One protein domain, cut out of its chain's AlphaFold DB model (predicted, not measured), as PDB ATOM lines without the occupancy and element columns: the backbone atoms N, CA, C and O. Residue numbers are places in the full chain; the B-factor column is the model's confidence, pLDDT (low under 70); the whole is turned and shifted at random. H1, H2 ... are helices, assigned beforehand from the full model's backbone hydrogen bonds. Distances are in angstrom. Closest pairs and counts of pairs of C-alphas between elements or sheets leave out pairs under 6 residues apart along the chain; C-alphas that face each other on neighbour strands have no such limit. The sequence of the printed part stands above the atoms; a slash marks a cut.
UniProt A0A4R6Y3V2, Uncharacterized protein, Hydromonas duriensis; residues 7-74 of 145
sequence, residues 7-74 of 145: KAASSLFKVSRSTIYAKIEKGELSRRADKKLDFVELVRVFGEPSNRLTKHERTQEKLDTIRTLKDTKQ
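This is residues 7 to 74 of the 145 residues of an uncharacterized protein of Hydromonas duriensis (UniProt A0A4R6Y3V2). Look first for one long helix, H4, whose residues 62 to 74 stick out as a free arm from a small, loose head of three short helices, H1, H2 and H3. At the head's far end from this arm, residues 26 to 38 form a long loop with no named element. The printed part has 68 residues with four named helices, in the order H1, H2, H3, H4, and no named strand; the class is all helix. It is only just extended, close to loose, with a radius of gyration of the C-alphas of 16.9 A, and it spans 60 by 19 by 19 A, with the arm making much of the length.

Find C-alpha 55 at (-38.110, 49.175, -34.126); from there H4, residues 55 to 74, runs 28.7 A to C-alpha 74 at (-47.939, 64.594, -56.308). H3 is residues 39 to 46, 10.1 A long, and H2 is residues 17 to 25, 12.3 A long. H1, residues 7 to 12 and 8.7 A long, begins at C-alpha 7, (-40.705, 34.286, -22.058).

Start at H4, which is apart from H1, H2 and H3. In the head, H1 and H2 only just touch, with 3 pairs of C-alphas within 8 A, and only at the corner by their link; their closest C-alphas, those of Ser 10 and Arg 17, are 5.7 A apart, and their lines are about perpendicular at 75 degrees. H1 and H3 are close but not clearly touching, with the C-alphas of Ala 9 and Leu 42 closest at 7.6 A. H2 and H3 are near each other, with 6 pairs of C-alphas within 10 A. In H1, H2, H3 and H4, every O i to N i+4 pair is within hydrogen-bond range.

Look to Ala 33 and Gln 74 for the two C-alphas farthest apart, 60.0 A. The printed part has no cut, and the link from H2 to H3, 13 residues, is long. In the B-factor column, which holds the model's pLDDT, 20 residues of the printed part are under 70, among them residues 62 to 74; the mean pLDDT of H4 is 65.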
ATOM      1  N   LYS A   7     -40.517  34.532 -20.623       93.00
ATOM      2  CA  LYS A   7     -40.705  34.286 -22.058       93.00
ATOM      3  C   LYS A   7     -42.018  34.886 -22.565       93.00
ATOM      4  O   LYS A   7     -41.996  35.549 -23.598       93.00
ATOM      5  N   ALA A   8     -43.116  34.687 -21.841       91.38
ATOM      6  CA  ALA A   8     -44.419  35.231 -22.210       91.38
ATOM      7  C   ALA A   8     -44.431  36.767 -22.140       91.38
ATOM      8  O   ALA A   8     -44.899  37.420 -23.069       91.38
ATOM      9  N   ALA A   9     -43.839  37.349 -21.093       92.56
ATOM     10  CA  ALA A   9     -43.692  38.793 -20.935       92.56
ATOM     11  C   ALA A   9     -42.838  39.415 -22.053       92.56
ATOM     12  O   ALA A   9     -43.204  40.440 -22.620       92.56
ATOM     13  N   SER A  10     -41.728  38.769 -22.420       92.56
ATOM     14  CA  SER A  10     -40.848  39.221 -23.504       92.56
ATOM     15  C   SER A  10     -41.585  39.317 -24.841       92.56
ATOM     16  O   SER A  10     -41.483  40.334 -25.527       92.56
ATOM     17  N   SER A  11     -42.371  38.292 -25.181       91.62
ATOM     18  CA  SER A  11     -43.176  38.281 -26.403       91.62
ATOM     19  C   SER A  11     -44.317  39.299 -26.358       91.62
ATOM     20  O   SER A  11     -44.490  40.045 -27.315       91.62
ATOM     21  N   LEU A  12     -45.057  39.368 -25.247       91.12
ATOM     22  CA  LEU A  12     -46.227  40.240 -25.117       91.12
ATOM     23  C   LEU A  12     -45.857  41.728 -25.167       91.12
ATOM     24  O   LEU A  12     -46.500  42.500 -25.865       91.12
ATOM     25  N   PHE A  13     -44.798  42.130 -24.462       91.12
ATOM     26  CA  PHE A  13     -44.379  43.532 -24.376       91.12
ATOM     27  C   PHE A  13     -43.343  43.921 -25.439       91.12
ATOM     28  O   PHE A  13     -42.849  45.051 -25.423       91.12
ATOM     29  N   LYS A  14     -42.992  42.996 -26.348       91.19
ATOM     30  CA  LYS A  14     -41.972  43.171 -27.398       91.19
ATOM     31  C   LYS A  14     -40.635  43.705 -26.844       91.19
ATOM     32  O   LYS A  14     -39.991  44.566 -27.445       91.19
ATOM     33  N   VAL A  15     -40.213  43.193 -25.683       91.06
ATOM     34  CA  VAL A  15     -38.942  43.533 -25.009       91.06
ATOM     35  C   VAL A  15     -38.042  42.310 -24.903       91.06
ATOM     36  O   VAL A  15     -38.522  41.188 -24.756       91.06
ATOM     37  N   SER A  16     -36.722  42.497 -24.946       92.81
ATOM     38  CA  SER A  16     -35.790  41.379 -24.773       92.81
ATOM     39  C   SER A  16     -35.822  40.842 -23.336       92.81
ATOM     40  O   SER A  16     -35.987  41.597 -22.375       92.81
ATOM     41  N   ARG A  17     -35.576  39.536 -23.168       94.56
ATOM     42  CA  ARG A  17     -35.424  38.925 -21.832       94.56
ATOM     43  C   ARG A  17     -34.308  39.585 -21.024       94.56
ATOM     44  O   ARG A  17     -34.473  39.773 -19.828       94.56
ATOM     45  N   SER A  18     -33.213  39.986 -21.676       95.06
ATOM     46  CA  SER A  18     -32.120  40.726 -21.032       95.06
ATOM     47  C   SER A  18     -32.593  42.043 -20.418       95.06
ATOM     48  O   SER A  18     -32.215  42.360 -19.299       95.06
ATOM     49  N   THR A  19     -33.483  42.768 -21.100       94.94
ATOM     50  CA  THR A  19     -34.076  44.004 -20.571       94.94
ATOM     51  C   THR A  19     -34.945  43.714 -19.352       94.94
ATOM     52  O   THR A  19     -34.883  44.446 -18.371       94.94
ATOM     53  N   ILE A  20     -35.727  42.631 -19.386       94.44
ATOM     54  CA  ILE A  20     -36.536  42.206 -18.238       94.44
ATOM     55  C   ILE A  20     -35.630  41.860 -17.049       94.44
ATOM     56  O   ILE A  20     -35.871  42.349 -15.951       94.44
ATOM     57  N   TYR A  21     -34.559  41.090 -17.263       95.38
ATOM     58  CA  TYR A  21     -33.597  40.770 -16.205       95.38
ATOM     59  C   TYR A  21     -32.926  42.016 -15.628       95.38
ATOM     60  O   TYR A  21     -32.894  42.163 -14.412       95.38
ATOM     61  N   ALA A  22     -32.492  42.953 -16.473       96.31
ATOM     62  CA  ALA A  22     -31.900  44.208 -16.019       96.31
ATOM     63  C   ALA A  22     -32.879  45.042 -15.174       96.31
ATOM     64  O   ALA A  22     -32.476  45.696 -14.218       96.31
ATOM     65  N   LYS A  23     -34.175  45.024 -15.504       95.69
ATOM     66  CA  LYS A  23     -35.212  45.714 -14.723       95.69
ATOM     67  C   LYS A  23     -35.503  45.025 -13.390       95.69
ATOM     68  O   LYS A  23     -35.784  45.716 -12.418       95.69
ATOM     69  N   ILE A  24     -35.385  43.698 -13.327       94.62
ATOM     70  CA  ILE A  24     -35.465  42.949 -12.065       94.62
ATOM     71  C   ILE A  24     -34.257  43.268 -11.177       94.62
ATOM     72  O   ILE A  24     -34.424  43.568 -10.001       94.62
ATOM     73  N   GLU A  25     -33.048  43.258 -11.738       94.62
ATOM     74  CA  GLU A  25     -31.804  43.546 -11.009       94.62
ATOM     75  C   GLU A  25     -31.771  44.976 -10.453       94.62
ATOM     76  O   GLU A  25     -31.329  45.201  -9.332       94.62
ATOM     77  N   LYS A  26     -32.327  45.939 -11.197       95.69
ATOM     78  CA  LYS A  26     -32.498  47.329 -10.745       95.69
ATOM     79  C   LYS A  26     -33.607  47.523  -9.704       95.69
ATOM     80  O   LYS A  26     -33.814  48.648  -9.261       95.69
ATOM     81  N   GLY A  27     -34.355  46.475  -9.351       93.31
ATOM     82  CA  GLY A  27     -35.504  46.565  -8.444       93.31
ATOM     83  C   GLY A  27     -36.722  47.273  -9.046       93.31
ATOM     84  O   GLY A  27     -37.673  47.585  -8.337       93.31
ATOM     85  N   GLU A  28     -36.721  47.528 -10.356       93.44
ATOM     86  CA  GLU A  28     -37.851  48.156 -11.040       93.44
ATOM     87  C   GLU A  28     -38.987  47.160 -11.308       93.44
ATOM     88  O   GLU A  28     -40.133  47.582 -11.426       93.44
ATOM     89  N   LEU A  29     -38.686  45.861 -11.402       93.94
ATOM     90  CA  LEU A  29     -39.657  44.767 -11.518       93.94
ATOM     91  C   LEU A  29     -39.451  43.758 -10.394       93.94
ATOM     92  O   LEU A  29     -38.331  43.288 -10.189       93.94
ATOM     93  N   SER A  30     -40.531  43.344  -9.736       90.69
ATOM     94  CA  SER A  30     -40.472  42.229  -8.800       90.69
ATOM     95  C   SER A  30     -40.642  40.888  -9.511       90.69
ATOM     96  O   SER A  30     -41.435  40.728 -10.442       90.69
ATOM     97  N   ARG A  31     -39.886  39.886  -9.054       89.75
ATOM     98  CA  ARG A  31     -40.045  38.491  -9.471       89.75
ATOM     99  C   ARG A  31     -40.528  37.668  -8.288       89.75
ATOM    100  O   ARG A  31     -39.861  37.605  -7.258       89.75
ATOM    101  N   ARG A  32     -41.666  36.999  -8.464       89.56
ATOM    102  CA  ARG A  32     -42.261  36.128  -7.446       89.56
ATOM    103  C   ARG A  32     -41.421  34.861  -7.240       89.56
ATOM    104  O   ARG A  32     -40.591  34.503  -8.079       89.56
ATOM    105  N   ALA A  33     -41.678  34.146  -6.144       86.31
ATOM    106  CA  ALA A  33     -40.987  32.895  -5.813       86.31
ATOM    107  C   ALA A  33     -41.136  31.812  -6.904       86.31
ATOM    108  O   ALA A  33     -40.219  31.026  -7.128       86.31
ATOM    109  N   ASP A  34     -42.246  31.821  -7.649       86.62
ATOM    110  CA  ASP A  34     -42.508  30.924  -8.784       86.62
ATOM    111  C   ASP A  34     -41.832  31.367 -10.099       86.62
ATOM    112  O   ASP A  34     -42.125  30.825 -11.164       86.62
ATOM    113  N   LYS A  35     -40.918  32.346 -10.029       86.31
ATOM    114  CA  LYS A  35     -40.193  32.969 -11.151       86.31
ATOM    115  C   LYS A  35     -41.076  33.720 -12.151       86.31
ATOM    116  O   LYS A  35     -40.567  34.140 -13.192       86.31
ATOM    117  N   LYS A  36     -42.355  33.948 -11.841       91.81
ATOM    118  CA  LYS A  36     -43.265  34.711 -12.699       91.81
ATOM    119  C   LYS A  36     -43.314  36.186 -12.311       91.81
ATOM    120  O   LYS A  36     -42.970  36.580 -11.194       91.81
ATOM    121  N   LEU A  37     -43.751  36.988 -13.271       92.50
ATOM    122  CA  LEU A  37     -43.906  38.433 -13.181       92.50
ATOM    123  C   LEU A  37     -45.385  38.796 -13.118       92.50
ATOM    124  O   LEU A  37     -46.229  38.134 -13.731       92.50
ATOM    125  N   ASP A  38     -45.695  39.859 -12.384       92.56
ATOM    126  CA  ASP A  38     -47.037  40.423 -12.388       92.56
ATOM    127  C   ASP A  38     -47.273  41.251 -13.658       92.56
ATOM    128  O   ASP A  38     -46.408  42.008 -14.105       92.56
ATOM    129  N   PHE A  39     -48.467  41.132 -14.233       91.25
ATOM    130  CA  PHE A  39     -48.863  41.930 -15.387       91.25
ATOM    131  C   PHE A  39     -48.915  43.423 -15.045       91.25
ATOM    132  O   PHE A  39     -48.491  44.241 -15.857       91.25
ATOM    133  N   VAL A  40     -49.366  43.782 -13.837       91.00
ATOM    134  CA  VAL A  40     -49.446  45.190 -13.401       91.00
ATOM    135  C   VAL A  40     -48.062  45.834 -13.367       91.00
ATOM    136  O   VAL A  40     -47.887  46.957 -13.832       91.00
ATOM    137  N   GLU A  41     -47.056  45.117 -12.864       91.81
ATOM    138  CA  GLU A  41     -45.680  45.614 -12.831       91.81
ATOM    139  C   GLU A  41     -45.092  45.757 -14.232       91.81
ATOM    140  O   GLU A  41     -44.432  46.754 -14.526       91.81
ATOM    141  N   LEU A  42     -45.376  44.799 -15.117       92.31
ATOM    142  CA  LEU A  42     -44.957  44.875 -16.510       92.31
ATOM    143  C   LEU A  42     -45.584  46.083 -17.214       92.31
ATOM    144  O   LEU A  42     -44.861  46.817 -17.874       92.31
ATOM    145  N   VAL A  43     -46.880  46.350 -17.029       91.56
ATOM    146  CA  VAL A  43     -47.527  47.551 -17.583       91.56
ATOM    147  C   VAL A  43     -46.960  48.828 -16.964       91.56
ATOM    148  O   VAL A  43     -46.688  49.780 -17.688       91.56
ATOM    149  N   ARG A  44     -46.701  48.859 -15.652       92.69
ATOM    150  CA  ARG A  44     -46.092  50.023 -14.988       92.69
ATOM    151  C   ARG A  44     -44.702  50.351 -15.547       92.69
ATOM    152  O   ARG A  44     -44.381  51.520 -15.723       92.69
ATOM    153  N   VAL A  45     -43.872  49.338 -15.801       92.94
ATOM    154  CA  VAL A  45     -42.472  49.522 -16.235       92.94
ATOM    155  C   VAL A  45     -42.340  49.667 -17.747       92.94
ATOM    156  O   VAL A  45     -41.492  50.413 -18.234       92.94
ATOM    157  N   PHE A  46     -43.149  48.934 -18.505       90.69
ATOM    158  CA  PHE A  46     -43.028  48.831 -19.956       90.69
ATOM    159  C   PHE A  46     -44.168  49.501 -20.728       90.69
ATOM    160  O   PHE A  46     -44.046  49.618 -21.948       90.69
ATOM    161  N   GLY A  47     -45.223  49.964 -20.055       89.00
ATOM    162  CA  GLY A  47     -46.442  50.490 -20.674       89.00
ATOM    163  C   GLY A  47     -47.363  49.389 -21.203       89.00
ATOM    164  O   GLY A  47     -47.070  48.199 -21.087       89.00
ATOM    165  N   GLU A  48     -48.486  49.776 -21.809       87.19
ATOM    166  CA  GLU A  48     -49.411  48.823 -22.429       87.19
ATOM    167  C   GLU A  48     -48.783  48.123 -23.649       87.19
ATOM    168  O   GLU A  48     -48.203  48.790 -24.512       87.19
ATOM    169  N   PRO A  49     -48.917  46.788 -23.775       83.06
ATOM    170  CA  PRO A  49     -48.291  46.027 -24.855       83.06
ATOM    171  C   PRO A  49     -48.838  46.386 -26.247       83.06
ATOM    172  O   PRO A  49     -48.076  46.377 -27.214       83.06
ATOM    173  N   SER A  50     -50.118  46.763 -26.350       74.62
ATOM    174  CA  SER A  50     -50.785  47.124 -27.611       74.62
ATOM    175  C   SER A  50     -50.184  48.361 -28.283       74.62
ATOM    176  O   SER A  50     -50.166  48.451 -29.504       74.62
ATOM    177  N   ASN A  51     -49.631  49.284 -27.493       66.75
ATOM    178  CA  ASN A  51     -49.106  50.560 -27.988       66.75
ATOM    179  C   ASN A  51     -47.622  50.471 -28.377       66.75
ATOM    180  O   ASN A  51     -46.991  51.478 -28.707       66.75
ATOM    181  N   ARG A  52     -47.021  49.275 -28.305       70.00
ATOM    182  CA  ARG A  52     -45.600  49.086 -28.597       70.00
ATOM    183  C   ARG A  52     -45.416  48.481 -29.972       70.00
ATOM    184  O   ARG A  52     -45.724  47.325 -30.251       70.00
ATOM    185  N   LEU A  53     -44.794  49.281 -30.816       68.94
ATOM    186  CA  LEU A  53     -44.274  48.853 -32.095       68.94
ATOM    187  C   LEU A  53     -42.787  48.522 -31.942       68.94
ATOM    188  O   LEU A  53     -42.004  49.253 -31.307       68.94
ATOM    189  N   THR A  54     -42.387  47.404 -32.536       69.50
ATOM    190  CA  THR A  54     -40.982  47.053 -32.730       69.50
ATOM    191  C   THR A  54     -40.262  48.173 -33.485       69.50
ATOM    192  O   THR A  54     -40.865  49.025 -34.141       69.50
ATOM    193  N   LYS A  55     -38.928  48.199 -33.392       66.50
ATOM    194  CA  LYS A  55     -38.110  49.175 -34.126       66.50
ATOM    195  C   LYS A  55     -38.346  49.093 -35.643       66.50
ATOM    196  O   LYS A  55     -38.356  50.127 -36.303       66.50
ATOM    197  N   HIS A  56     -38.572  47.888 -36.166       66.50
ATOM    198  CA  HIS A  56     -38.920  47.663 -37.567       66.50
ATOM    199  C   HIS A  56     -40.299  48.227 -37.914       66.50
ATOM    200  O   HIS A  56     -40.383  49.023 -38.841       66.50
ATOM    201  N   GLU A  57     -41.336  47.915 -37.132       72.75
ATOM    202  CA  GLU A  57     -42.695  48.442 -37.349       72.75
ATOM    203  C   GLU A  57     -42.715  49.981 -37.309       72.75
ATOM    204  O   GLU A  57     -43.256  50.610 -38.209       72.75
ATOM    205  N   ARG A  58     -42.005  50.613 -36.360       69.75
ATOM    206  CA  ARG A  58     -41.866  52.086 -36.321       69.75
ATOM    207  C   ARG A  58     -41.135  52.672 -37.519       69.75
ATOM    208  O   ARG A  58     -41.362  53.823 -37.875       69.75
ATOM    209  N   THR A  59     -40.186  51.934 -38.082       69.12
ATOM    210  CA  THR A  59     -39.454  52.390 -39.269       69.12
ATOM    211  C   THR A  59     -40.347  52.266 -40.497       69.12
ATOM    212  O   THR A  59     -40.384  53.185 -41.306       69.12
ATOM    213  N   GLN A  60     -41.120  51.185 -40.582       70.25
ATOM    214  CA  GLN A  60     -42.085  50.949 -41.646       70.25
ATOM    215  C   GLN A  60     -43.199  52.001 -41.646       70.25
ATOM    216  O   GLN A  60     -43.402  52.647 -42.664       70.25
ATOM    217  N   GLU A  61     -43.811  52.295 -40.496       71.88
ATOM    218  CA  GLU A  61     -44.811  53.369 -40.387       71.88
ATOM    219  C   GLU A  61     -44.258  54.736 -40.786       71.88
ATOM    220  O   GLU A  61     -44.931  55.507 -41.466       71.88
ATOM    221  N   LYS A  62     -43.010  55.046 -40.413       68.81
ATOM    222  CA  LYS A  62     -42.357  56.286 -40.852       68.81
ATOM    223  C   LYS A  62     -42.163  56.315 -42.364       68.81
ATOM    224  O   LYS A  62     -42.395  57.353 -42.973       68.81
ATOM    225  N   LEU A  63     -41.750  55.204 -42.971       68.88
ATOM    226  CA  LEU A  63     -41.587  55.105 -44.422       68.88
ATOM    227  C   LEU A  63     -42.928  55.217 -45.152       68.88
ATOM    228  O   LEU A  63     -43.004  55.911 -46.162       68.88
ATOM    229  N   ASP A  64     -43.984  54.611 -44.621       67.44
ATOM    230  CA  ASP A  64     -45.326  54.667 -45.201       67.44
ATOM    231  C   ASP A  64     -45.965  56.055 -45.013       67.44
ATOM    232  O   ASP A  64     -46.581  56.588 -45.935       67.44
ATOM    233  N   THR A  65     -45.694  56.733 -43.895       66.81
ATOM    234  CA  THR A  65     -46.034  58.157 -43.709       66.81
ATOM    235  C   THR A  65     -45.287  59.043 -44.716       66.81
ATOM    236  O   THR A  65     -45.857  59.953 -45.306       66.81
ATOM    237  N   ILE A  66     -44.004  58.779 -44.975       68.62
ATOM    238  CA  ILE A  66     -43.228  59.541 -45.967       68.62
ATOM    239  C   ILE A  66     -43.742  59.294 -47.396       68.62
ATOM    240  O   ILE A  66     -43.751  60.225 -48.202       68.62
ATOM    241  N   ARG A  67     -44.173  58.069 -47.718       66.31
ATOM    242  CA  ARG A  67     -44.773  57.719 -49.018       66.31
ATOM    243  C   ARG A  67     -46.112  58.418 -49.223       66.31
ATOM    244  O   ARG A  67     -46.241  59.174 -50.173       66.31
ATOM    245  N   THR A  68     -47.033  58.300 -48.269       60.91
ATOM    246  CA  THR A  68     -48.344  58.976 -48.321       60.91
ATOM    247  C   THR A  68     -48.225  60.499 -48.439       60.91
ATOM    248  O   THR A  68     -48.967  61.115 -49.202       60.91
ATOM    249  N   LEU A  69     -47.254  61.123 -47.761       59.97
ATOM    250  CA  LEU A  69     -46.970  62.554 -47.921       59.97
ATOM    251  C   LEU A  69     -46.417  62.903 -49.310       59.97
ATOM    252  O   LEU A  69     -46.733  63.970 -49.832       59.97
ATOM    253  N   LYS A  70     -45.593  62.037 -49.914       59.31
ATOM    254  CA  LYS A  70     -45.119  62.230 -51.292       59.31
ATOM    255  C   LYS A  70     -46.252  62.078 -52.301       59.31
ATOM    256  O   LYS A  70     -46.360  62.928 -53.179       59.31
ATOM    257  N   ASP A  71     -47.111  61.083 -52.125       56.47
ATOM    258  CA  ASP A  71     -48.230  60.805 -53.028       56.47
ATOM    259  C   ASP A  71     -49.288  61.924 -52.949       56.47
ATOM    260  O   ASP A  71     -49.700  62.467 -53.970       56.47
ATOM    261  N   THR A  72     -49.607  62.405 -51.740       55.72
ATOM    262  CA  THR A  72     -50.517  63.555 -51.528       55.72
ATOM    263  C   THR A  72     -49.970  64.853 -52.136       55.72
ATOM    264  O   THR A  72     -50.730  65.727 -52.566       55.72
ATOM    265  N   LYS A  73     -48.639  65.006 -52.172       53.16
ATOM    266  CA  LYS A  73     -47.984  66.164 -52.787       53.16
ATOM    267  C   LYS A  73     -47.901  66.044 -54.310       53.16
ATOM    268  O   LYS A  73     -47.829  67.076 -54.960       53.16
ATOM    269  N   GLN A  74     -47.917  64.831 -54.862       53.00
ATOM    270  CA  GLN A  74     -47.939  64.594 -56.308       53.00
ATOM    271  C   GLN A  74     -49.352  64.702 -56.901       53.00
ATOM    272  O   GLN A  74     -49.491  65.260 -57.985       53.00
TER     273      GLN A  74